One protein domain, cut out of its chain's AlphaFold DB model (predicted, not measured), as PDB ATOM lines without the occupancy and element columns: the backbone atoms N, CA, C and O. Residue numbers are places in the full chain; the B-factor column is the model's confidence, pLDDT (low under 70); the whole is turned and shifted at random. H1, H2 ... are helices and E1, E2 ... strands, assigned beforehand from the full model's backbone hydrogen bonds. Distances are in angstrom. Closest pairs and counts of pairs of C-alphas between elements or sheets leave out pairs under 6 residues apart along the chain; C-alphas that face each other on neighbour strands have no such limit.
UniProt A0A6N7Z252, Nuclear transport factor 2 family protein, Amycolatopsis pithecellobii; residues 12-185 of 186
ATOM      1  N   GLY A  12      -1.659 -58.685  52.974       69.56
ATOM      2  CA  GLY A  12      -3.044 -58.205  53.038       69.56
ATOM      3  C   GLY A  12      -3.146 -56.679  53.001       69.56
ATOM      4  O   GLY A  12      -3.955 -56.133  52.249       69.56
ATOM      5  N   ASP A  13      -2.270 -55.999  53.735       82.00
ATOM      6  CA  ASP A  13      -2.189 -54.538  53.777       82.00
ATOM      7  C   ASP A  13      -1.666 -53.985  52.448       82.00
ATOM      8  O   ASP A  13      -2.199 -53.009  51.924       82.00
ATOM      9  N   ALA A  14      -0.688 -54.662  51.840       85.19
ATOM     10  CA  ALA A  14      -0.158 -54.306  50.529       85.19
ATOM     11  C   ALA A  14      -1.232 -54.393  49.428       85.19
ATOM     12  O   ALA A  14      -1.313 -53.518  48.565       85.19
ATOM     13  N   LEU A  15      -2.095 -55.420  49.455       90.56
ATOM     14  CA  LEU A  15      -3.215 -55.521  48.514       90.56
ATOM     15  C   LEU A  15      -4.241 -54.404  48.744       90.56
ATOM     16  O   LEU A  15      -4.691 -53.785  47.778       90.56
ATOM     17  N   ALA A  16      -4.599 -54.133  50.001       90.50
ATOM     18  CA  ALA A  16      -5.520 -53.052  50.343       90.50
ATOM     19  C   ALA A  16      -4.991 -51.687  49.870       90.50
ATOM     20  O   ALA A  16      -5.742 -50.906  49.284       90.50
ATOM     21  N   GLU A  17      -3.693 -51.432  50.040       89.88
ATOM     22  CA  GLU A  17      -3.035 -50.209  49.580       89.88
ATOM     23  C   GLU A  17      -3.058 -50.084  48.048       89.88
ATOM     24  O   GLU A  17      -3.401 -49.027  47.516       89.88
ATOM     25  N   VAL A  18      -2.771 -51.165  47.312       93.69
ATOM     26  CA  VAL A  18      -2.862 -51.171  45.840       93.69
ATOM     27  C   VAL A  18      -4.291 -50.893  45.371       93.69
ATOM     28  O   VAL A  18      -4.490 -50.076  44.468       93.69
ATOM     29  N   LEU A  19      -5.292 -51.530  45.988       96.00
ATOM     30  CA  LEU A  19      -6.703 -51.302  45.662       96.00
ATOM     31  C   LEU A  19      -7.122 -49.858  45.955       96.00
ATOM     32  O   LEU A  19      -7.794 -49.245  45.125       96.00
ATOM     33  N   ALA A  20      -6.680 -49.292  47.080       96.31
ATOM     34  CA  ALA A  20      -6.911 -47.890  47.409       96.31
ATOM     35  C   ALA A  20      -6.303 -46.962  46.348       96.31
ATOM     36  O   ALA A  20      -6.996 -46.092  45.824       96.31
ATOM     37  N   GLN A  21      -5.050 -47.190  45.945       95.31
ATOM     38  CA  GLN A  21      -4.413 -46.384  44.901       95.31
ATOM     39  C   GLN A  21      -5.126 -46.475  43.544       95.31
ATOM     40  O   GLN A  21      -5.180 -45.483  42.815       95.31
ATOM     41  N   LEU A  22      -5.659 -47.644  43.174       97.69
ATOM     42  CA  LEU A  22      -6.439 -47.801  41.944       97.69
ATOM     43  C   LEU A  22      -7.779 -47.062  42.026       97.69
ATOM     44  O   LEU A  22      -8.114 -46.332  41.096       97.69
ATOM     45  N   ALA A  23      -8.501 -47.190  43.143       98.31
ATOM     46  CA  ALA A  23      -9.777 -46.508  43.358       98.31
ATOM     47  C   ALA A  23      -9.625 -44.977  43.380       98.31
ATOM     48  O   ALA A  23     -10.420 -44.263  42.774       98.31
ATOM     49  N   ILE A  24      -8.562 -44.471  44.012       98.50
ATOM     50  CA  ILE A  24      -8.216 -43.045  44.022       98.50
ATOM     51  C   ILE A  24      -7.951 -42.543  42.598       98.50
ATOM     52  O   ILE A  24      -8.508 -41.525  42.192       98.50
ATOM     53  N   ARG A  25      -7.137 -43.259  41.806       98.31
ATOM     54  CA  ARG A  25      -6.873 -42.880  40.404       98.31
ATOM     55  C   ARG A  25      -8.150 -42.877  39.572       98.31
ATOM     56  O   ARG A  25      -8.364 -41.941  38.811       98.31
ATOM     57  N   ASP A  26      -8.999 -43.884  39.742       98.38
ATOM     58  CA  ASP A  26     -10.288 -43.947  39.060       98.38
ATOM     59  C   ASP A  26     -11.181 -42.746  39.406       98.38
ATOM     60  O   ASP A  26     -11.718 -42.112  38.501       98.38
ATOM     61  N   ALA A  27     -11.275 -42.352  40.681       98.38
ATOM     62  CA  ALA A  27     -12.025 -41.163  41.086       98.38
ATOM     63  C   ALA A  27     -11.474 -39.870  40.450       98.38
ATOM     64  O   ALA A  27     -12.250 -39.063  39.932       98.38
ATOM     65  N   LEU A  28     -10.146 -39.692  40.415       98.50
ATOM     66  CA  LEU A  28      -9.506 -38.560  39.730       98.50
ATOM     67  C   LEU A  28      -9.870 -38.527  38.238       98.50
ATOM     68  O   LEU A  28     -10.209 -37.470  37.700       98.50
ATOM     69  N   TYR A  29      -9.823 -39.684  37.573       98.12
ATOM     70  CA  TYR A  29     -10.151 -39.805  36.156       98.12
ATOM     71  C   TYR A  29     -11.638 -39.591  35.888       98.12
ATOM     72  O   TYR A  29     -11.963 -38.909  34.922       98.12
ATOM     73  N   ARG A  30     -12.535 -40.116  36.733       97.06
ATOM     74  CA  ARG A  30     -13.984 -39.896  36.629       97.06
ATOM     75  C   ARG A  30     -14.330 -38.421  36.727       97.06
ATOM     76  O   ARG A  30     -15.057 -37.938  35.865       97.06
ATOM     77  N   PHE A  31     -13.754 -37.702  37.692       97.06
ATOM     78  CA  PHE A  31     -13.954 -36.258  37.792       97.06
ATOM     79  C   PHE A  31     -13.495 -35.546  36.518       97.06
ATOM     80  O   PHE A  31     -14.296 -34.907  35.846       97.06
ATOM     81  N   CYS A  32     -12.224 -35.706  36.146       95.75
ATOM     82  CA  CYS A  32     -11.628 -34.995  35.015       95.75
ATOM     83  C   CYS A  32     -12.316 -35.327  33.686       95.75
ATOM     84  O   CYS A  32     -12.586 -34.445  32.875       95.75
ATOM     85  N   ARG A  33     -12.659 -36.602  33.481       94.88
ATOM     86  CA  ARG A  33     -13.449 -37.038  32.334       94.88
ATOM     87  C   ARG A  33     -14.845 -36.431  32.360       94.88
ATOM     88  O   ARG A  33     -15.325 -36.045  31.303       94.88
ATOM     89  N   GLY A  34     -15.489 -36.387  33.523       94.56
ATOM     90  CA  GLY A  34     -16.793 -35.760  33.687       94.56
ATOM     91  C   GLY A  34     -16.749 -34.309  33.232       94.56
ATOM     92  O   GLY A  34     -17.508 -33.930  32.343       94.56
ATOM     93  N   VAL A  35     -15.775 -33.548  33.736       92.19
ATOM     94  CA  VAL A  35     -15.494 -32.164  33.326       92.19
ATOM     95  C   VAL A  35     -15.297 -32.077  31.805       92.19
ATOM     96  O   VAL A  35     -16.028 -31.361  31.133       92.19
ATOM     97  N   ASP A  36     -14.406 -32.880  31.224       90.56
ATOM     98  CA  ASP A  36     -14.128 -32.860  29.777       90.56
ATOM     99  C   ASP A  36     -15.312 -33.304  28.893       90.56
ATOM    100  O   ASP A  36     -15.239 -33.206  27.668       90.56
ATOM    101  N   ARG A  37     -16.374 -33.881  29.463       90.31
ATOM    102  CA  ARG A  37     -17.524 -34.414  28.709       90.31
ATOM    103  C   ARG A  37     -18.862 -33.806  29.113       90.31
ATOM    104  O   ARG A  37     -19.869 -34.212  28.544       90.31
ATOM    105  N   GLY A  38     -18.874 -32.867  30.057       89.81
ATOM    106  CA  GLY A  38     -20.109 -32.322  30.621       89.81
ATOM    107  C   GLY A  38     -20.959 -33.365  31.359       89.81
ATOM    108  O   GLY A  38     -22.173 -33.219  31.429       89.81
ATOM    109  N   ASP A  39     -20.352 -34.430  31.889       93.12
ATOM    110  CA  ASP A  39     -21.061 -35.495  32.610       93.12
ATOM    111  C   ASP A  39     -21.077 -35.186  34.114       93.12
ATOM    112  O   ASP A  39     -20.111 -35.440  34.842       93.12
ATOM    113  N   ALA A  40     -22.181 -34.582  34.559       95.69
ATOM    114  CA  ALA A  40     -22.384 -34.173  35.945       95.69
ATOM    115  C   ALA A  40     -22.367 -35.361  36.916       95.69
ATOM    116  O   ALA A  40     -21.766 -35.265  37.986       95.69
ATOM    117  N   ASP A  41     -22.968 -36.490  36.540       96.94
ATOM    118  CA  ASP A  41     -23.038 -37.678  37.392       96.94
ATOM    119  C   ASP A  41     -21.639 -38.260  37.619       96.94
ATOM    120  O   ASP A  41     -21.272 -38.597  38.750       96.94
ATOM    121  N   ALA A  42     -20.810 -38.303  36.570       96.75
ATOM    122  CA  ALA A  42     -19.411 -38.696  36.689       96.75
ATOM    123  C   ALA A  42     -18.634 -37.762  37.629       96.75
ATOM    124  O   ALA A  42     -17.899 -38.254  38.491       96.75
ATOM    125  N   MET A  43     -18.834 -36.441  37.524       96.81
ATOM    126  CA  MET A  43     -18.206 -35.468  38.425       96.81
ATOM    127  C   MET A  43     -18.628 -35.695  39.881       96.81
ATOM    128  O   MET A  43     -17.765 -35.864  40.742       96.81
ATOM    129  N   PHE A  44     -19.933 -35.778  40.158       97.38
ATOM    130  CA  PHE A  44     -20.454 -36.019  41.507       97.38
ATOM    131  C   PHE A  44     -19.964 -37.338  42.099       97.38
ATOM    132  O   PHE A  44     -19.633 -37.407  43.282       97.38
ATOM    133  N   SER A  45     -19.863 -38.387  41.282       97.56
ATOM    134  CA  SER A  45     -19.450 -39.713  41.742       97.56
ATOM    135  C   SER A  45     -18.017 -39.762  42.295       97.56
ATOM    136  O   SER A  45     -17.675 -40.706  43.016       97.56
ATOM    137  N   ALA A  46     -17.170 -38.783  41.958       97.94
ATOM    138  CA  ALA A  46     -15.796 -38.693  42.445       97.94
ATOM    139  C   ALA A  46     -15.688 -38.098  43.860       97.94
ATOM    140  O   ALA A  46     -14.660 -38.287  44.513       97.94
ATOM    141  N   PHE A  47     -16.733 -37.423  44.348       97.88
ATOM    142  CA  PHE A  47     -16.754 -36.753  45.648       97.88
ATOM    143  C   PHE A  47     -17.688 -37.439  46.648       97.88
ATOM    144  O   PHE A  47     -18.666 -38.108  46.291       97.88
ATOM    145  N   HIS A  48     -17.392 -37.248  47.931       97.44
ATOM    146  CA  HIS A  48     -18.393 -37.427  48.978       97.44
ATOM    147  C   HIS A  48     -19.388 -36.250  48.971       97.44
ATOM    148  O   HIS A  48     -19.002 -35.140  48.608       97.44
ATOM    149  N   PRO A  49     -20.661 -36.453  49.365       94.12
ATOM    150  CA  PRO A  49     -21.676 -35.391  49.319       94.12
ATOM    151  C   PRO A  49     -21.382 -34.168  50.200       94.12
ATOM    152  O   PRO A  49     -21.904 -33.094  49.938       94.12
ATOM    153  N   ASP A  50     -20.589 -34.341  51.255       94.25
ATOM    154  CA  ASP A  50     -20.143 -33.314  52.207       94.25
ATOM    155  C   ASP A  50     -18.732 -32.788  51.892       94.25
ATOM    156  O   ASP A  50     -18.110 -32.144  52.739       94.25
ATOM    157  N   ALA A  51     -18.194 -33.111  50.713       95.94
ATOM    158  CA  ALA A  51     -16.841 -32.724  50.359       95.94
ATOM    159  C   ALA A  51     -16.698 -31.207  50.187       95.94
ATOM    160  O   ALA A  51     -17.652 -30.496  49.888       95.94
ATOM    161  N   THR A  52     -15.471 -30.718  50.327       94.44
ATOM    162  CA  THR A  52     -15.112 -29.320  50.034       94.44
ATOM    163  C   THR A  52     -14.228 -29.246  48.798       94.44
ATOM    164  O   THR A  52     -13.469 -30.178  48.523       94.44
ATOM    165  N   ASP A  53     -14.314 -28.151  48.046       91.38
ATOM    166  CA  ASP A  53     -13.505 -27.963  46.843       91.38
ATOM    167  C   ASP A  53     -13.157 -26.479  46.631       91.38
ATOM    168  O   ASP A  53     -14.034 -25.620  46.643       91.38
ATOM    169  N   SER A  54     -11.872 -26.171  46.426       86.94
ATOM    170  CA  SER A  54     -11.375 -24.802  46.251       86.94
ATOM    171  C   SER A  54     -11.660 -24.168  44.875       86.94
ATOM    172  O   SER A  54     -11.234 -23.037  44.637       86.94
ATOM    173  N   HIS A  55     -12.389 -24.832  43.965       77.44
ATOM    174  CA  HIS A  55     -12.916 -24.221  42.729       77.44
ATOM    175  C   HIS A  55     -13.847 -23.022  43.012       77.44
ATOM    176  O   HIS A  55     -14.061 -22.183  42.134       77.44
ATOM    177  N   GLY A  56     -14.409 -22.924  44.219       67.88
ATOM    178  CA  GLY A  56     -15.259 -21.821  44.658       67.88
ATOM    179  C   GLY A  56     -15.735 -22.017  46.100       67.88
ATOM    180  O   GLY A  56     -15.358 -22.986  46.748       67.88
ATOM    181  N   PRO A  57     -16.557 -21.111  46.648       68.88
ATOM    182  CA  PRO A  57     -17.170 -21.350  47.949       68.88
ATOM    183  C   PRO A  57     -18.114 -22.564  47.877       68.88
ATOM    184  O   PRO A  57     -19.061 -22.555  47.095       68.88
ATOM    185  N   GLY A  58     -17.869 -23.579  48.714       76.69
ATOM    186  CA  GLY A  58     -18.722 -24.766  48.853       76.69
ATOM    187  C   GLY A  58     -18.014 -26.081  48.511       76.69
ATOM    188  O   GLY A  58     -16.819 -26.247  48.765       76.69
ATOM    189  N   GLY A  59     -18.787 -27.026  47.980       87.56
ATOM    190  CA  GLY A  59     -18.349 -28.353  47.572       87.56
ATOM    191  C   GLY A  59     -18.855 -28.756  46.178       87.56
ATOM    192  O   GLY A  59     -19.241 -27.889  45.377       87.56
ATOM    193  N   PRO A  60     -18.861 -30.065  45.855       90.50
ATOM    194  CA  PRO A  60     -19.302 -30.595  44.559       90.50
ATOM    195  C   PRO A  60     -20.679 -30.073  44.118       90.50
ATOM    196  O   PRO A  60     -20.896 -29.813  42.935       90.50
ATOM    197  N   GLU A  61     -21.599 -29.866  45.057       91.25
ATOM    198  CA  GLU A  61     -22.955 -29.360  44.836       91.25
ATOM    199  C   GLU A  61     -23.011 -27.946  44.249       91.25
ATOM    200  O   GLU A  61     -23.973 -27.616  43.559       91.25
ATOM    201  N   HIS A  62     -21.977 -27.132  44.468       88.56
ATOM    202  CA  HIS A  62     -21.863 -25.800  43.877       88.56
ATOM    203  C   HIS A  62     -21.006 -25.816  42.608       88.56
ATOM    204  O   HIS A  62     -21.344 -25.161  41.619       88.56
ATOM    205  N   ILE A  63     -19.906 -26.574  42.613       89.12
ATOM    206  CA  ILE A  63     -18.928 -26.534  41.520       89.12
ATOM    207  C   ILE A  63     -19.423 -27.259  40.264       89.12
ATOM    208  O   ILE A  63     -19.204 -26.766  39.160       89.12
ATOM    209  N   VAL A  64     -20.121 -28.392  40.400       92.50
ATOM    210  CA  VAL A  64     -20.531 -29.206  39.248       92.50
ATOM    211  C   VAL A  64     -21.575 -28.477  38.399       92.50
ATOM    212  O   VAL A  64     -21.358 -28.377  37.192       92.50
ATOM    213  N   PRO A  65     -22.647 -27.884  38.968       91.12
ATOM    214  CA  PRO A  65     -23.591 -27.099  38.173       91.12
ATOM    215  C   PRO A  65     -22.934 -25.905  37.473       91.12
ATOM    216  O   PRO A  65     -23.230 -25.642  36.310       91.12
ATOM    217  N   MET A  66     -22.009 -25.217  38.153       88.06
ATOM    218  CA  MET A  66     -21.261 -24.098  37.571       88.06
ATOM    219  C   MET A  66     -20.415 -24.546  36.369       88.06
ATOM    220  O   MET A  66     -20.431 -23.889  35.327       88.06
ATOM    221  N   LEU A  67     -19.712 -25.678  36.483       87.44
ATOM    222  CA  LEU A  67     -18.923 -26.239  35.385       87.44
ATOM    223  C   LEU A  67     -19.809 -26.656  34.207       87.44
ATOM    224  O   LEU A  67     -19.495 -26.314  33.070       87.44
ATOM    225  N   VAL A  68     -20.931 -27.332  34.472       87.44
ATOM    226  CA  VAL A  68     -21.893 -27.743  33.435       87.44
ATOM    227  C   VAL A  68     -22.440 -26.529  32.685       87.44
ATOM    228  O   VAL A  68     -22.368 -26.501  31.458       87.44
ATOM    229  N   GLN A  69     -22.878 -25.487  33.400       85.19
ATOM    230  CA  GLN A  69     -23.350 -24.249  32.776       85.19
ATOM    231  C   GLN A  69     -22.276 -23.628  31.869       85.19
ATOM    232  O   GLN A  69     -22.565 -23.199  30.752       85.19
ATOM    233  N   ARG A  70     -21.016 -23.608  32.315       79.69
ATOM    234  CA  ARG A  70     -19.906 -23.080  31.513       79.69
ATOM    235  C   ARG A  70     -19.692 -23.869  30.214       79.69
ATOM    236  O   ARG A  70     -19.306 -23.271  29.209       79.69
ATOM    237  N   PHE A  71     -19.927 -25.182  30.219       77.75
ATOM    238  CA  PHE A  71     -19.851 -26.010  29.009       77.75
ATOM    239  C   PHE A  71     -21.013 -25.763  28.053       77.75
ATOM    240  O   PHE A  71     -20.788 -25.718  26.845       77.75
ATOM    241  N   ASP A  72     -22.219 -25.522  28.569       78.81
ATOM    242  CA  ASP A  72     -23.364 -25.139  27.735       78.81
ATOM    243  C   ASP A  72     -23.097 -23.819  26.984       78.81
ATOM    244  O   ASP A  72     -23.510 -23.646  25.837       78.81
ATOM    245  N   GLU A  73     -22.344 -22.904  27.602       76.12
ATOM    246  CA  GLU A  73     -21.930 -21.627  27.008       76.12
ATOM    247  C   GLU A  73     -20.700 -21.751  26.080       76.12
ATOM    248  O   GLU A  73     -20.455 -20.872  25.251       76.12
ATOM    249  N   THR A  74     -19.911 -22.829  26.191       70.81
ATOM    250  CA  THR A  74     -18.669 -23.044  25.424       70.81
ATOM    251  C   THR A  74     -18.606 -24.475  24.870       70.81
ATOM    252  O   THR A  74     -18.068 -25.365  25.527       70.81
ATOM    253  N   PRO A  75     -19.039 -24.728  23.619       64.62
ATOM    254  CA  PRO A  75     -19.156 -26.087  23.070       64.62
ATOM    255  C   PRO A  75     -17.809 -26.761  22.744       64.62
ATOM    256  O   PRO A  75     -17.776 -27.863  22.192       64.62
ATOM    257  N   ARG A  76     -16.680 -26.100  23.024       73.50
ATOM    258  CA  ARG A  76     -15.346 -26.646  22.768       73.50
ATOM    259  C   ARG A  76     -14.869 -27.440  23.980       73.50
ATOM    260  O   ARG A  76     -14.926 -26.973  25.111       73.50
ATOM    261  N   VAL A  77     -14.351 -28.632  23.714       78.25
ATOM    262  CA  VAL A  77     -13.941 -29.587  24.744       78.25
ATOM    263  C   VAL A  77     -12.487 -29.352  25.151       78.25
ATOM    264  O   VAL A  77     -11.601 -29.272  24.296       78.25
ATOM    265  N   GLY A  78     -12.251 -29.250  26.459       83.62
ATOM    266  CA  GLY A  78     -10.915 -29.271  27.047       83.62
ATOM    267  C   GLY A  78     -10.385 -30.690  27.270       83.62
ATOM    268  O   GLY A  78     -11.071 -31.682  27.016       83.62
ATOM    269  N   GLN A  79      -9.137 -30.790  27.724       90.19
ATOM    270  CA  GLN A  79      -8.545 -32.065  28.128       90.19
ATOM    271  C   GLN A  79      -7.743 -31.930  29.415       90.19
ATOM    272  O   GLN A  79      -6.760 -31.184  29.464       90.19
ATOM    273  N   HIS A  80      -8.105 -32.732  30.412       94.62
ATOM    274  CA  HIS A  80      -7.343 -32.911  31.639       94.62
ATOM    275  C   HIS A  80      -6.419 -34.126  31.534       94.62
ATOM    276  O   HIS A  80      -6.855 -35.259  31.329       94.62
ATOM    277  N   HIS A  81      -5.127 -33.899  31.742       95.81
ATOM    278  CA  HIS A  81      -4.125 -34.955  31.829       95.81
ATOM    279  C   HIS A  81      -3.650 -35.061  33.266       95.81
ATOM    280  O   HIS A  81      -2.926 -34.188  33.744       95.81
ATOM    281  N   ILE A  82      -4.055 -36.135  33.940       97.94
ATOM    282  CA  ILE A  82      -3.620 -36.425  35.303       97.94
ATOM    283  C   ILE A  82      -2.347 -37.257  35.268       97.94
ATOM    284  O   ILE A  82      -2.296 -38.325  34.656       97.94
ATOM    285  N   THR A  83      -1.312 -36.758  35.929       96.44
ATOM    286  CA  THR A  83       0.011 -37.376  35.987       96.44
ATOM    287  C   THR A  83       0.528 -37.391  37.423       96.44
ATOM    288  O   THR A  83      -0.058 -36.793  38.325       96.44
ATOM    289  N   ASN A  84       1.617 -38.130  37.651       96.25
ATOM    290  CA  ASN A  84       2.384 -38.084  38.901       96.25
ATOM    291  C   ASN A  84       1.523 -38.195  40.179       96.25
ATOM    292  O   ASN A  84       1.685 -37.418  41.113       96.25
ATOM    293  N   VAL A  85       0.613 -39.175  40.220       97.56
ATOM    294  CA  VAL A  85      -0.259 -39.407  41.382       97.56
ATOM    295  C   VAL A  85       0.545 -40.017  42.529       97.56
ATOM    296  O   VAL A  85       0.953 -41.182  42.457       97.56
ATOM    297  N   HIS A  86       0.741 -39.237  43.588       96.25
ATOM    298  CA  HIS A  86       1.383 -39.643  44.828       96.25
ATOM    299  C   HIS A  86       0.352 -39.695  45.959       96.25
ATOM    300  O   HIS A  86      -0.117 -38.664  46.433       96.25
ATOM    301  N   ALA A  87       0.010 -40.908  46.393       94.50
ATOM    302  CA  ALA A  87      -0.944 -41.148  47.467       94.50
ATOM    303  C   ALA A  87      -0.238 -41.742  48.691       94.50
ATOM    304  O   ALA A  87       0.526 -42.699  48.565       94.50
ATOM    305  N   VAL A  88      -0.523 -41.188  49.866       92.81
ATOM    306  CA  VAL A  88      -0.175 -41.757  51.171       92.81
ATOM    307  C   VAL A  88      -1.479 -42.184  51.827       92.81
ATOM    308  O   VAL A  88      -2.266 -41.331  52.236       92.81
ATOM    309  N   VAL A  89      -1.706 -43.495  51.874       91.06
ATOM    310  CA  VAL A  89      -2.906 -44.113  52.450       91.06
ATOM    311  C   VAL A  89      -2.630 -44.489  53.900       91.06
ATOM    312  O   VAL A  89      -1.568 -45.032  54.210       91.06
ATOM    313  N   ASP A  90      -3.588 -44.199  54.771       88.12
ATOM    314  CA  ASP A  90      -3.557 -44.525  56.188       88.12
ATOM    315  C   ASP A  90      -4.964 -44.913  56.662       88.12
ATOM    316  O   ASP A  90      -5.858 -44.071  56.780       88.12
ATOM    317  N   GLY A  91      -5.184 -46.218  56.836       90.12
ATOM    318  CA  GLY A  91      -6.509 -46.775  57.100       90.12
ATOM    319  C   GLY A  91      -7.531 -46.365  56.034       90.12
ATOM    320  O   GLY A  91      -7.394 -46.703  54.856       90.12
ATOM    321  N   ASP A  92      -8.554 -45.628  56.464       94.31
ATOM    322  CA  ASP A  92      -9.655 -45.139  55.628       94.31
ATOM    323  C   ASP A  92      -9.463 -43.694  55.141       94.31
ATOM    324  O   ASP A  92     -10.382 -43.105  54.576       94.31
ATOM    325  N   VAL A  93      -8.279 -43.106  55.322       95.50
ATOM    326  CA  VAL A  93      -7.950 -41.747  54.870       95.50
ATOM    327  C   VAL A  93      -6.725 -41.787  53.960       95.50
ATOM    328  O   VAL A  93      -5.817 -42.593  54.143       95.50
ATOM    329  N   ALA A  94      -6.667 -40.910  52.960       96.12
ATOM    330  CA  ALA A  94      -5.470 -40.747  52.145       96.12
ATOM    331  C   ALA A  94      -5.187 -39.276  51.829       96.12
ATOM    332  O   ALA A  94      -6.093 -38.511  51.500       96.12
ATOM    333  N   ALA A  95      -3.911 -38.897  51.900       97.12
ATOM    334  CA  ALA A  95      -3.404 -37.657  51.317       97.12
ATOM    335  C   ALA A  95      -2.930 -37.953  49.896       97.12
ATOM    336  O   ALA A  95      -2.085 -38.832  49.701       97.12
ATOM    337  N   VAL A  96      -3.454 -37.231  48.913       98.06
ATOM    338  CA  VAL A  96      -3.172 -37.472  47.499       98.06
ATOM    339  C   VAL A  96      -2.743 -36.171  46.836       98.06
ATOM    340  O   VAL A  96      -3.493 -35.206  46.791       98.06
ATOM    341  N   GLU A  97      -1.532 -36.161  46.291       98.19
ATOM    342  CA  GLU A  97      -1.095 -35.155  45.326       98.19
ATOM    343  C   GLU A  97      -1.221 -35.755  43.925       98.19
ATOM    344  O   GLU A  97      -0.730 -36.855  43.662       98.19
ATOM    345  N   SER A  98      -1.865 -35.038  43.010       98.31
ATOM    346  CA  SER A  98      -1.874 -35.390  41.591       98.31
ATOM    347  C   SER A  98      -1.597 -34.163  40.745       98.31
ATOM    348  O   SER A  98      -2.076 -33.078  41.052       98.31
ATOM    349  N   TYR A  99      -0.807 -34.322  39.690       97.19
ATOM    350  CA  TYR A  99      -0.481 -33.234  38.778       97.19
ATOM    351  C   TYR A  99      -1.529 -33.212  37.677       97.19
ATOM    352  O   TYR A  99      -1.926 -34.269  37.185       97.19
ATOM    353  N   PHE A 100      -1.956 -32.023  37.269       95.50
ATOM    354  CA  PHE A 100      -2.828 -31.852  36.119       95.50
ATOM    355  C   PHE A 100      -2.171 -30.965  35.064       95.50
ATOM    356  O   PHE A 100      -1.505 -29.976  35.376       95.50
ATOM    357  N   LEU A 101      -2.403 -31.314  33.800       93.38
ATOM    358  CA  LEU A 101      -2.264 -30.412  32.662       93.38
ATOM    359  C   LEU A 101      -3.634 -30.274  32.005       93.38
ATOM    360  O   LEU A 101      -4.178 -31.245  31.475       93.38
ATOM    361  N   LEU A 102      -4.181 -29.071  32.058       90.50
ATOM    362  CA  LEU A 102      -5.446 -28.696  31.459       90.50
ATOM    363  C   LEU A 102      -5.180 -27.934  30.163       90.50
ATOM    364  O   LEU A 102      -4.615 -26.841  30.180       90.50
ATOM    365  N   PHE A 103      -5.636 -28.506  29.055       87.31
ATOM    366  CA  PHE A 103      -5.767 -27.821  27.776       87.31
ATOM    367  C   PHE A 103      -7.202 -27.320  27.657       87.31
ATOM    368  O   PHE A 103      -8.098 -28.082  27.301       87.31
ATOM    369  N   ASN A 104      -7.440 -26.059  28.000       77.88
ATOM    370  CA  ASN A 104      -8.778 -25.483  28.038       77.88
ATOM    371  C   ASN A 104      -9.094 -24.777  26.718       77.88
ATOM    372  O   ASN A 104      -8.353 -23.886  26.312       77.88
ATOM    373  N   ALA A 105     -10.172 -25.155  26.037       71.00
ATOM    374  CA  ALA A 105     -10.559 -24.494  24.796       71.00
ATOM    375  C   ALA A 105     -11.245 -23.148  25.085       71.00
ATOM    376  O   ALA A 105     -12.212 -23.093  25.841       71.00
ATOM    377  N   GLN A 106     -10.758 -22.060  24.487       68.50
ATOM    378  CA  GLN A 106     -11.383 -20.741  24.609       68.50
ATOM    379  C   GLN A 106     -12.448 -20.533  23.522       68.50
ATOM    380  O   GLN A 106     -12.384 -21.126  22.440       68.50
ATOM    381  N   SER A 107     -13.432 -19.672  23.797       63.50
ATOM    382  CA  SER A 107     -14.402 -19.242  22.784       63.50
ATOM    383  C   SER A 107     -13.707 -18.479  21.647       63.50
ATOM    384  O   SER A 107     -12.616 -17.930  21.820       63.50
ATOM    385  N   GLU A 108     -14.337 -18.411  20.472       63.84
ATOM    386  CA  GLU A 108     -13.788 -17.647  19.337       63.84
ATOM    387  C   GLU A 108     -13.649 -16.155  19.659       63.84
ATOM    388  O   GLU A 108     -12.656 -15.535  19.289       63.84
ATOM    389  N   GLU A 109     -14.570 -15.608  20.457       60.38
ATOM    390  CA  GLU A 109     -14.494 -14.237  20.982       60.38
ATOM    391  C   GLU A 109     -13.263 -14.003  21.875       60.38
ATOM    392  O   GLU A 109     -12.777 -12.879  21.985       60.38
ATOM    393  N   ARG A 110     -12.723 -15.067  22.482       58.34
ATOM    394  CA  ARG A 110     -11.484 -15.061  23.276       58.34
ATOM    395  C   ARG A 110     -10.256 -15.531  22.486       58.34
ATOM    396  O   ARG A 110      -9.237 -15.867  23.085       58.34
ATOM    397  N   GLY A 111     -10.333 -15.543  21.155       59.59
ATOM    398  CA  GLY A 111      -9.219 -15.878  20.266       59.59
ATOM    399  C   GLY A 111      -9.185 -17.331  19.788       59.59
ATOM    400  O   GLY A 111      -8.299 -17.674  19.016       59.59
ATOM    401  N   GLY A 112     -10.136 -18.182  20.197       59.75
ATOM    402  CA  GLY A 112     -10.354 -19.522  19.626       59.75
ATOM    403  C   GLY A 112      -9.260 -20.574  19.876       59.75
ATOM    404  O   GLY A 112      -9.372 -21.685  19.351       59.75
ATOM    405  N   GLU A 113      -8.229 -20.255  20.662       67.06
ATOM    406  CA  GLU A 113      -7.090 -21.133  20.970       67.06
ATOM    407  C   GLU A 113      -7.212 -21.844  22.334       67.06
ATOM    408  O   GLU A 113      -8.087 -21.542  23.149       67.06
ATOM    409  N   HIS A 114      -6.324 -22.813  22.586       69.38
ATOM    410  CA  HIS A 114      -6.259 -23.538  23.856       69.38
ATOM    411  C   HIS A 114      -5.333 -22.839  24.861       69.38
ATOM    412  O   HIS A 114      -4.183 -22.525  24.557       69.38
ATOM    413  N   GLU A 115      -5.813 -22.647  26.086       77.19
ATOM    414  CA  GLU A 115      -4.998 -22.236  27.230       77.19
ATOM    415  C   GLU A 115      -4.399 -23.469  27.912       77.19
ATOM    416  O   GLU A 115      -5.104 -24.456  28.133       77.19
ATOM    417  N   LEU A 116      -3.109 -23.410  28.259       83.50
ATOM    418  CA  LEU A 116      -2.454 -24.442  29.053       83.50
ATOM    419  C   LEU A 116      -2.354 -23.994  30.512       83.50
ATOM    420  O   LEU A 116      -1.642 -23.039  30.841       83.50
ATOM    421  N   VAL A 117      -3.007 -24.748  31.390       86.94
ATOM    422  CA  VAL A 117      -2.883 -24.602  32.841       86.94
ATOM    423  C   VAL A 117      -2.271 -25.875  33.408       86.94
ATOM    424  O   VAL A 117      -2.734 -26.977  33.137       86.94
ATOM    425  N   GLY A 118      -1.205 -25.725  34.182       91.62
ATOM    426  CA  GLY A 118      -0.523 -26.796  34.888       91.62
ATOM    427  C   GLY A 118      -0.559 -26.561  36.392       91.62
ATOM    428  O   GLY A 118      -0.309 -25.453  36.875       91.62
ATOM    429  N   GLY A 119      -0.836 -27.610  37.146       94.00
ATOM    430  CA  GLY A 119      -0.931 -27.499  38.591       94.00
ATOM    431  C   GLY A 119      -1.065 -28.841  39.275       94.00
ATOM    432  O   GLY A 119      -0.735 -29.885  38.705       94.00
ATOM    433  N   ARG A 120      -1.557 -28.800  40.509       96.31
ATOM    434  CA  ARG A 120      -1.778 -29.966  41.351       96.31
ATOM    435  C   ARG A 120      -3.155 -29.926  41.990       96.31
ATOM    436  O   ARG A 120      -3.599 -28.876  42.446       96.31
ATOM    437  N   TYR A 121      -3.788 -31.087  42.072       97.56
ATOM    438  CA  TYR A 121      -4.839 -31.331  43.048       97.56
ATOM    439  C   TYR A 121      -4.205 -31.898  44.312       97.56
ATOM    440  O   TYR A 121      -3.469 -32.889  44.262       97.56
ATOM    441  N   LEU A 122      -4.482 -31.231  45.425       97.50
ATOM    442  CA  LEU A 122      -4.121 -31.637  46.770       97.50
ATOM    443  C   LEU A 122      -5.391 -32.128  47.451       97.50
ATOM    444  O   LEU A 122      -6.181 -31.346  47.977       97.50
ATOM    445  N   ASP A 123      -5.590 -33.438  47.391       97.94
ATOM    446  CA  ASP A 123      -6.832 -34.074  47.788       97.94
ATOM    447  C   ASP A 123      -6.675 -34.817  49.113       97.94
ATOM    448  O   ASP A 123      -5.734 -35.590  49.328       97.94
ATOM    449  N   ARG A 124      -7.667 -34.648  49.985       97.56
ATOM    450  CA  ARG A 124      -7.940 -35.590  51.064       97.56
ATOM    451  C   ARG A 124      -9.029 -36.543  50.597       97.56
ATOM    452  O   ARG A 124     -10.167 -36.137  50.364       97.56
ATOM    453  N   PHE A 125      -8.675 -37.812  50.490       98.19
ATOM    454  CA  PHE A 125      -9.593 -38.897  50.184       98.19
ATOM    455  C   PHE A 125     -10.031 -39.601  51.463       98.19
ATOM    456  O   PHE A 125      -9.251 -39.735  52.407       98.19
ATOM    457  N   GLU A 126     -11.264 -40.092  51.464       97.94
ATOM    458  CA  GLU A 126     -11.771 -40.976  52.511       97.94
ATOM    459  C   GLU A 126     -12.447 -42.200  51.904       97.94
ATOM    460  O   GLU A 126     -13.164 -42.091  50.900       97.94
ATOM    461  N   ARG A 127     -12.263 -43.353  52.548       97.69
ATOM    462  CA  ARG A 127     -13.028 -44.564  52.287       97.69
ATOM    463  C   ARG A 127     -14.253 -44.582  53.186       97.69
ATOM    464  O   ARG A 127     -14.140 -44.735  54.396       97.69
ATOM    465  N   ARG A 128     -15.444 -44.484  52.598       97.19
ATOM    466  CA  ARG A 128     -16.716 -44.630  53.324       97.19
ATOM    467  C   ARG A 128     -17.547 -45.694  52.640       97.19
ATOM    468  O   ARG A 128     -17.672 -45.680  51.421       97.19
ATOM    469  N   ASN A 129     -18.093 -46.633  53.410       95.50
ATOM    470  CA  ASN A 129     -18.884 -47.748  52.875       95.50
ATOM    471  C   ASN A 129     -18.160 -48.528  51.754       95.50
ATOM    472  O   ASN A 129     -18.780 -48.971  50.793       95.50
ATOM    473  N   GLY A 130     -16.834 -48.674  51.869       95.06
ATOM    474  CA  GLY A 130     -16.004 -49.380  50.888       95.06
ATOM    475  C   GLY A 130     -15.572 -48.554  49.672       95.06
ATOM    476  O   GLY A 130     -14.806 -49.061  48.857       95.06
ATOM    477  N   GLU A 131     -15.983 -47.290  49.563       97.12
ATOM    478  CA  GLU A 131     -15.682 -46.442  48.409       97.12
ATOM    479  C   GLU A 131     -14.731 -45.300  48.758       97.12
ATOM    480  O   GLU A 131     -14.999 -44.509  49.663       97.12
ATOM    481  N   TRP A 132     -13.643 -45.192  47.996       98.44
ATOM    482  CA  TRP A 132     -12.735 -44.050  48.045       98.44
ATOM    483  C   TRP A 132     -13.279 -42.907  47.193       98.44
ATOM    484  O   TRP A 132     -13.443 -43.057  45.980       98.44
ATOM    485  N   ARG A 133     -13.527 -41.758  47.821       98.56
ATOM    486  CA  ARG A 133     -13.936 -40.524  47.137       98.56
ATOM    487  C   ARG A 133     -13.246 -39.310  47.753       98.56
ATOM    488  O   ARG A 133     -12.731 -39.378  48.873       98.56
ATOM    489  N   ILE A 134     -13.227 -38.210  47.008       98.19
ATOM    490  CA  ILE A 134     -12.648 -36.941  47.447       98.19
ATOM    491  C   ILE A 134     -13.522 -36.374  48.571       98.19
ATOM    492  O   ILE A 134     -14.727 -36.204  48.393       98.19
ATOM    493  N   ALA A 135     -12.917 -36.094  49.724       97.25
ATOM    494  CA  ALA A 135     -13.550 -35.419  50.859       97.25
ATOM    495  C   ALA A 135     -13.143 -33.938  50.944       97.25
ATOM    496  O   ALA A 135     -13.895 -33.107  51.447       97.25
ATOM    497  N   ALA A 136     -11.956 -33.586  50.453       95.88
ATOM    498  CA  ALA A 136     -11.538 -32.198  50.299       95.88
ATOM    499  C   ALA A 136     -10.565 -32.076  49.129       95.88
ATOM    500  O   ALA A 136      -9.691 -32.934  48.990       95.88
ATOM    501  N   ARG A 137     -10.690 -31.010  48.341       96.69
ATOM    502  CA  ARG A 137      -9.760 -30.652  47.270       96.69
ATOM    503  C   ARG A 137      -9.268 -29.224  47.436       96.69
ATOM    504  O   ARG A 137     -10.069 -28.297  47.513       96.69
ATOM    505  N   GLU A 138      -7.953 -29.064  47.393       95.00
ATOM    506  CA  GLU A 138      -7.287 -27.783  47.165       95.00
ATOM    507  C   GLU A 138      -6.580 -27.813  45.804       95.00
ATOM    508  O   GLU A 138      -5.892 -28.777  45.455       95.00
ATOM    509  N   ILE A 139      -6.749 -26.750  45.029       94.19
ATOM    510  CA  ILE A 139      -6.165 -26.598  43.698       94.19
ATOM    511  C   ILE A 139      -4.977 -25.668  43.813       94.19
ATOM    512  O   ILE A 139      -5.095 -24.504  44.197       94.19
ATOM    513  N   VAL A 140      -3.830 -26.177  43.390       93.25
ATOM    514  CA  VAL A 140      -2.608 -25.398  43.300       93.25
ATOM    515  C   VAL A 140      -2.288 -25.171  41.838       93.25
ATOM    516  O   VAL A 140      -2.164 -26.125  41.073       93.25
ATOM    517  N   VAL A 141      -2.115 -23.917  41.437       91.69
ATOM    518  CA  VAL A 141      -1.627 -23.582  40.099       91.69
ATOM    519  C   VAL A 141      -0.128 -23.331  40.175       91.69
ATOM    520  O   VAL A 141       0.333 -22.376  40.805       91.69
ATOM    521  N   ASP A 142       0.644 -24.200  39.525       86.94
ATOM    522  CA  ASP A 142       2.103 -24.078  39.452       86.94
ATOM    523  C   ASP A 142       2.539 -23.317  38.190       86.94
ATOM    524  O   ASP A 142       3.562 -22.635  38.200       86.94
ATOM    525  N   VAL A 143       1.771 -23.430  37.099       79.81
ATOM    526  CA  VAL A 143       2.014 -22.744  35.824       79.81
ATOM    527  C   VAL A 143       0.673 -22.407  35.174       79.81
ATOM    528  O   VAL A 143      -0.103 -23.301  34.866       79.81
ATOM    529  N   ALA A 144       0.421 -21.141  34.855       70.88
ATOM    530  CA  ALA A 144      -0.646 -20.778  33.923       70.88
ATOM    531  C   ALA A 144      -0.046 -19.898  32.832       70.88
ATOM    532  O   ALA A 144       0.450 -18.803  33.106       70.88
ATOM    533  N   ARG A 145      -0.026 -20.401  31.598       66.19
ATOM    534  CA  ARG A 145       0.507 -19.665  30.449       66.19
ATOM    535  C   ARG A 145      -0.497 -19.708  29.316       66.19
ATOM    536  O   ARG A 145      -0.784 -20.768  28.766       66.19
ATOM    537  N   SER A 146      -0.946 -18.528  28.903       57.53
ATOM    538  CA  SER A 146      -1.578 -18.379  27.599       57.53
ATOM    539  C   SER A 146      -0.488 -18.245  26.525       57.53
ATOM    540  O   SER A 146       0.381 -17.375  26.663       57.53
ATOM    541  N   PRO A 147      -0.520 -19.052  25.449       51.16
ATOM    542  CA  PRO A 147       0.396 -18.880  24.325       51.16
ATOM    543  C   PRO A 147       0.279 -17.498  23.647       51.16
ATOM    544  O   PRO A 147       1.252 -17.050  23.047       51.16
ATOM    545  N   LEU A 148      -0.849 -16.788  23.802       46.84
ATOM    546  CA  LEU A 148      -1.098 -15.475  23.189       46.84
ATOM    547  C   LEU A 148      -0.598 -14.284  24.017       46.84
ATOM    548  O   LEU A 148      -0.175 -13.277  23.452       46.84
ATOM    549  N   PHE A 149      -0.628 -14.370  25.350       49.41
ATOM    550  CA  PHE A 149      -0.322 -13.217  26.212       49.41
ATOM    551  C   PHE A 149       1.100 -13.209  26.772       49.41
ATOM    552  O   PHE A 149       1.479 -12.233  27.421       49.41
ATOM    553  N   GLY A 150       1.878 -14.282  26.568       50.91
ATOM    554  CA  GLY A 150       3.278 -14.393  27.009       50.91
ATOM    555  C   GLY A 150       3.510 -14.191  28.516       50.91
ATOM    556  O   GLY A 150       4.657 -14.171  28.961       50.91
ATOM    557  N   SER A 151       2.442 -14.035  29.296       54.53
ATOM    558  CA  SER A 151       2.448 -13.660  30.704       54.53
ATOM    559  C   SER A 151       2.079 -14.861  31.563       54.53
ATOM    560  O   SER A 151       1.252 -15.695  31.192       54.53
ATOM    561  N   ASP A 152       2.758 -14.956  32.701       61.56
ATOM    562  CA  ASP A 152       2.440 -15.909  33.753       61.56
ATOM    563  C   ASP A 152       1.185 -15.425  34.485       61.56
ATOM    564  O   ASP A 152       1.186 -14.349  35.087       61.56
ATOM    565  N   LEU A 153       0.106 -16.198  34.383       63.12
ATOM    566  CA  LEU A 153      -1.190 -15.886  34.984       63.12
ATOM    567  C   LEU A 153      -1.410 -16.627  36.306       63.12
ATOM    568  O   LEU A 153      -2.463 -16.454  36.918       63.12
ATOM    569  N   ALA A 154      -0.447 -17.430  36.779       58.16
ATOM    570  CA  ALA A 154      -0.653 -18.295  37.943       58.16
ATOM    571  C   ALA A 154      -1.046 -17.501  39.201       58.16
ATOM    572  O   ALA A 154      -1.918 -17.931  39.949       58.16
ATOM    573  N   GLY A 155      -0.464 -16.311  39.396       59.12
ATOM    574  CA  GLY A 155      -0.799 -15.415  40.511       59.12
ATOM    575  C   GLY A 155      -2.050 -14.549  40.307       59.12
ATOM    576  O   GLY A 155      -2.425 -13.816  41.216       59.12
ATOM    577  N   ALA A 156      -2.667 -14.585  39.122       63.06
ATOM    578  CA  ALA A 156      -3.889 -13.840  38.805       63.06
ATOM    579  C   ALA A 156      -5.159 -14.699  38.931       63.06
ATOM    580  O   ALA A 156      -6.266 -14.158  38.963       63.06
ATOM    581  N   LEU A 157      -5.011 -16.025  38.995       72.81
ATOM    582  CA  LEU A 157      -6.111 -16.946  39.257       72.81
ATOM    583  C   LEU A 157      -6.432 -16.981  40.761       72.81
ATOM    584  O   LEU A 157      -5.526 -16.822  41.579       72.81
ATOM    585  N   PRO A 158      -7.694 -17.226  41.154       80.94
ATOM    586  CA  PRO A 158      -8.116 -17.248  42.556       80.94
ATOM    587  C   PRO A 158      -7.698 -18.541  43.287       80.94
ATOM    588  O   PRO A 158      -8.402 -18.997  44.182       80.94
ATOM    589  N   TYR A 159      -6.575 -19.147  42.895       86.12
ATOM    590  CA  TYR A 159      -6.076 -20.417  43.419       86.12
ATOM    591  C   TYR A 159      -4.756 -20.231  44.152       86.12
ATOM    592  O   TYR A 159      -4.011 -19.276  43.912       86.12
ATOM    593  N   VAL A 160      -4.436 -21.182  45.027       87.69
ATOM    594  CA  VAL A 160      -3.135 -21.211  45.690       87.69
ATOM    595  C   VAL A 160      -2.040 -21.336  44.631       87.69
ATOM    596  O   VAL A 160      -2.094 -22.186  43.744       87.69
ATOM    597  N   THR A 161      -1.021 -20.482  44.709       89.31
ATOM    598  CA  THR A 161       0.140 -20.573  43.818       89.31
ATOM    599  C   THR A 161       1.146 -21.588  44.348       89.31
ATOM    600  O   THR A 161       1.406 -21.668  45.551       89.31
ATOM    601  N   GLY A 162       1.764 -22.328  43.430       87.69
ATOM    602  CA  GLY A 162       2.864 -23.233  43.723       87.69
ATOM    603  C   GLY A 162       4.038 -22.586  44.461       87.69
ATOM    604  O   GLY A 162       4.401 -21.429  44.243       87.69
ATOM    605  N   GLY A 163       4.702 -23.374  45.303       88.38
ATOM    606  CA  GLY A 163       5.896 -22.958  46.027       88.38
ATOM    607  C   GLY A 163       6.877 -24.107  46.207       88.38
ATOM    608  O   GLY A 163       6.598 -25.251  45.872       88.38
ATOM    609  N   ARG A 164       8.069 -23.800  46.726       89.81
ATOM    610  CA  ARG A 164       9.097 -24.805  47.035       89.81
ATOM    611  C   ARG A 164       9.376 -24.838  48.533       89.81
ATOM    612  O   ARG A 164       9.441 -23.787  49.173       89.81
ATOM    613  N   ARG A 165       9.701 -26.029  49.048       90.31
ATOM    614  CA  ARG A 165      10.083 -26.264  50.454       90.31
ATOM    615  C   ARG A 165       8.965 -25.809  51.399       90.31
ATOM    616  O   ARG A 165       7.840 -26.236  51.221       90.31
ATOM    617  N   GLU A 166       9.248 -24.945  52.371       88.06
ATOM    618  CA  GLU A 166       8.248 -24.462  53.337       88.06
ATOM    619  C   GLU A 166       7.128 -23.627  52.707       88.06
ATOM    620  O   GLU A 166       6.087 -23.437  53.322       88.06
ATOM    621  N   LYS A 167       7.328 -23.144  51.476       89.31
ATOM    622  CA  LYS A 167       6.288 -22.451  50.707       89.31
ATOM    623  C   LYS A 167       5.436 -23.404  49.867       89.31
ATOM    624  O   LYS A 167       4.552 -22.936  49.167       89.31
ATOM    625  N   ASP A 168       5.753 -24.698  49.850       92.31
ATOM    626  CA  ASP A 168       5.005 -25.688  49.079       92.31
ATOM    627  C   ASP A 168       3.740 -26.114  49.848       92.31
ATOM    628  O   ASP A 168       3.865 -26.684  50.942       92.31
ATOM    629  N   PRO A 169       2.533 -25.863  49.309       92.19
ATOM    630  CA  PRO A 169       1.278 -26.168  49.995       92.19
ATOM    631  C   PRO A 169       1.083 -27.664  50.293       92.19
ATOM    632  O   PRO A 169       0.417 -28.005  51.273       92.19
ATOM    633  N   SER A 170       1.723 -28.571  49.545       92.94
ATOM    634  CA  SER A 170       1.585 -30.020  49.760       92.94
ATOM    635  C   SER A 170       2.043 -30.475  51.144       92.94
ATOM    636  O   SER A 170       1.541 -31.465  51.678       92.94
ATOM    637  N   ALA A 171       2.978 -29.751  51.767       89.88
ATOM    638  CA  ALA A 171       3.495 -30.114  53.081       89.88
ATOM    639  C   ALA A 171       2.393 -30.150  54.156       89.88
ATOM    640  O   ALA A 171       2.423 -31.027  55.025       89.88
ATOM    641  N   ALA A 172       1.417 -29.237  54.087       88.88
ATOM    642  CA  ALA A 172       0.316 -29.170  55.044       88.88
ATOM    643  C   ALA A 172      -0.595 -30.404  54.939       88.88
ATOM    644  O   ALA A 172      -0.838 -31.063  55.952       88.88
ATOM    645  N   LEU A 173      -0.995 -30.775  53.715       92.44
ATOM    646  CA  LEU A 173      -1.837 -31.945  53.437       92.44
ATOM    647  C   LEU A 173      -1.219 -33.236  53.994       92.44
ATOM    648  O   LEU A 173      -1.835 -33.947  54.791       92.44
ATOM    649  N   PHE A 174       0.027 -33.529  53.611       89.75
ATOM    650  CA  PHE A 174       0.690 -34.765  54.034       89.75
ATOM    651  C   PHE A 174       0.980 -34.794  55.540       89.75
ATOM    652  O   PHE A 174       1.048 -35.872  56.129       89.75
ATOM    653  N   THR A 175       1.136 -33.635  56.184       87.00
ATOM    654  CA  THR A 175       1.296 -33.553  57.644       87.00
ATOM    655  C   THR A 175      -0.023 -33.815  58.370       87.00
ATOM    656  O   THR A 175      -0.026 -34.508  59.385       87.00
ATOM    657  N   GLN A 176      -1.145 -33.309  57.849       81.94
ATOM    658  CA  GLN A 176      -2.466 -33.484  58.453       81.94
ATOM    659  C   GLN A 176      -2.857 -34.962  58.557       81.94
ATOM    660  O   GLN A 176      -3.189 -35.419  59.650       81.94
ATOM    661  N   VAL A 177      -2.757 -35.717  57.459       77.69
ATOM    662  CA  VAL A 177      -3.118 -37.147  57.451       77.69
ATOM    663  C   VAL A 177      -2.198 -37.952  58.373       77.69
ATOM    664  O   VAL A 177      -2.676 -38.719  59.201       77.69
ATOM    665  N   ARG A 178      -0.884 -37.685  58.352       74.81
ATOM    666  CA  ARG A 178       0.080 -38.343  59.257       74.81
ATOM    667  C   ARG A 178      -0.180 -38.073  60.743       74.81
ATOM    668  O   ARG A 178       0.180 -38.894  61.581       74.81
ATOM    669  N   ASN A 179      -0.726 -36.907  61.087       70.31
ATOM    670  CA  ASN A 179      -1.000 -36.547  62.476       70.31
ATOM    671  C   ASN A 179      -2.332 -37.114  62.981       70.31
ATOM    672  O   ASN A 179      -2.421 -37.395  64.174       70.31
ATOM    673  N   GLN A 180      -3.330 -37.316  62.111       61.44
ATOM    674  CA  GLN A 180      -4.589 -37.984  62.476       61.44
ATOM    675  C   GLN A 180      -4.331 -39.418  62.973       61.44
ATOM    676  O   GLN A 180      -4.822 -39.789  64.035       61.44
ATOM    677  N   ALA A 181      -3.416 -40.137  62.317       53.28
ATOM    678  CA  ALA A 181      -2.951 -41.471  62.710       53.28
ATOM    679  C   ALA A 181      -2.442 -41.572  64.161       53.28
ATOM    680  O   ALA A 181      -2.647 -42.561  64.852       53.28
ATOM    681  N   ARG A 182      -1.754 -40.527  64.639       53.31
ATOM    682  CA  ARG A 182      -1.091 -40.521  65.957       53.31
ATOM    683  C   ARG A 182      -2.029 -40.198  67.116       53.31
ATOM    684  O   ARG A 182      -1.632 -40.355  68.270       53.31
ATOM    685  N   VAL A 183      -3.216 -39.668  66.830       50.84
ATOM    686  CA  VAL A 183      -4.207 -39.303  67.853       50.84
ATOM    687  C   VAL A 183      -5.125 -40.486  68.167       50.84
ATOM    688  O   VAL A 183      -5.567 -40.593  69.304       50.84
ATOM    689  N   GLU A 184      -5.347 -41.399  67.219       46.44
ATOM    690  CA  GLU A 184      -6.205 -42.585  67.400       46.44
ATOM    691  C   GLU A 184      -5.504 -43.758  68.122       46.44
ATOM    692  O   GLU A 184      -6.171 -44.665  68.611       46.44
ATOM    693  N   GLU A 185      -4.173 -43.724  68.268       45.38
ATOM    694  CA  GLU A 185      -3.380 -44.704  69.041       45.38
ATOM    695  C   GLU A 185      -3.253 -44.380  70.554       45.38
ATOM    696  O   GLU A 185      -2.524 -45.072  71.271       45.38
TER     697      GLU A 185
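AT A GLANCE: This is residues 12 to 185 of the 186 residues of the protein "Nuclear transport factor 2 family protein" of Amycolatopsis pithecellobii (UniProt A0A6N7Z252). A curled, twisted sheet of five strands wraps round one long helix, H1, and H4 covers part of the sheet's opposite face. The short H2 folds back on residues 27 to 35 of H1, and H3 packs on H2 and on the edge strand E1. The printed part has 174 residues, with four named helices and five named strands in the order H1 H2 E1 H3 E2 E3 E4 E5 H4; the class is mixed, helices and strands. The sheet's order is E1 E5 E4 E3 E2, mixed. The whole is compact, with a radius of gyration of the C-alphas of 16.8 A, and elongated, spanning 57 by 37 by 28 A.

HOW THE PARTS SIT: H1, residues 12 to 37, and H2, residues 40 to 45, form a helical hairpin; they touch at Phe 31 and Met 43, their closest C-alphas, 4.4 A apart, at a shallow tilt of 14 degrees. E1, residues 47 to 53, is parallel to E5, residues 131 to 145, with N 48 and O 134 within hydrogen-bond range at 2.9 A. H3, residues 60 to 73, touches H2, with C-alphas 64 and 40 closest at 6.2 A, and stands up from the sheet over E1. E2, residues 79 to 90, E3, residues 93 to 105, E4, residues 114 to 128, and E5 form a meander, each strand the antiparallel neighbour of the one before. Within hydrogen-bond range are N 86 and O 97 at 2.8 A, N 98 and O 121 at 3.0 A, and N 122 and O 138 at 2.8 A. The four strands bend, by 60 degrees at residue 84, 52 at 99, 62 at 118 and 65 at 136. The sheet curls round H1, whose C-alpha 32 is 5.8 A from C-alpha 80 of E2, the closest of the two elements. There are three layers, helices on both faces of the sheet: H1 and H3 on one, H4, residues 170 to 183, on the other. H4 runs along the strands, at 13 degrees to E3 on the local plane, at a height over the sheet of 9.2 A. Every O i to N i+4 pair is within hydrogen-bond range in H1 and H2; H3 has 8 of 10 and H4 7 of 10.

IN THESE COORDINATES: H1 begins at C-alpha 12, (-3.044, -58.205, 53.038), and is 37.0 A long. H3 measures 19.9 A, E2 31.1 A, E3 34.8 A, E4 37.7 A and E5 36.1 A. H4, 21.1 A, ends at C-alpha 183, (-4.207, -39.303, 67.853).

THE WHOLE: The C-alphas of Glu 109 and Glu 185, the two farthest apart, are 58.0 A apart. The printed part has no cut. The link from E5 to H4, residues 146 to 169, is long. Confidence is under 70 in 31 residues, among them 106 to 114, 145 to 156 and 180 to 185.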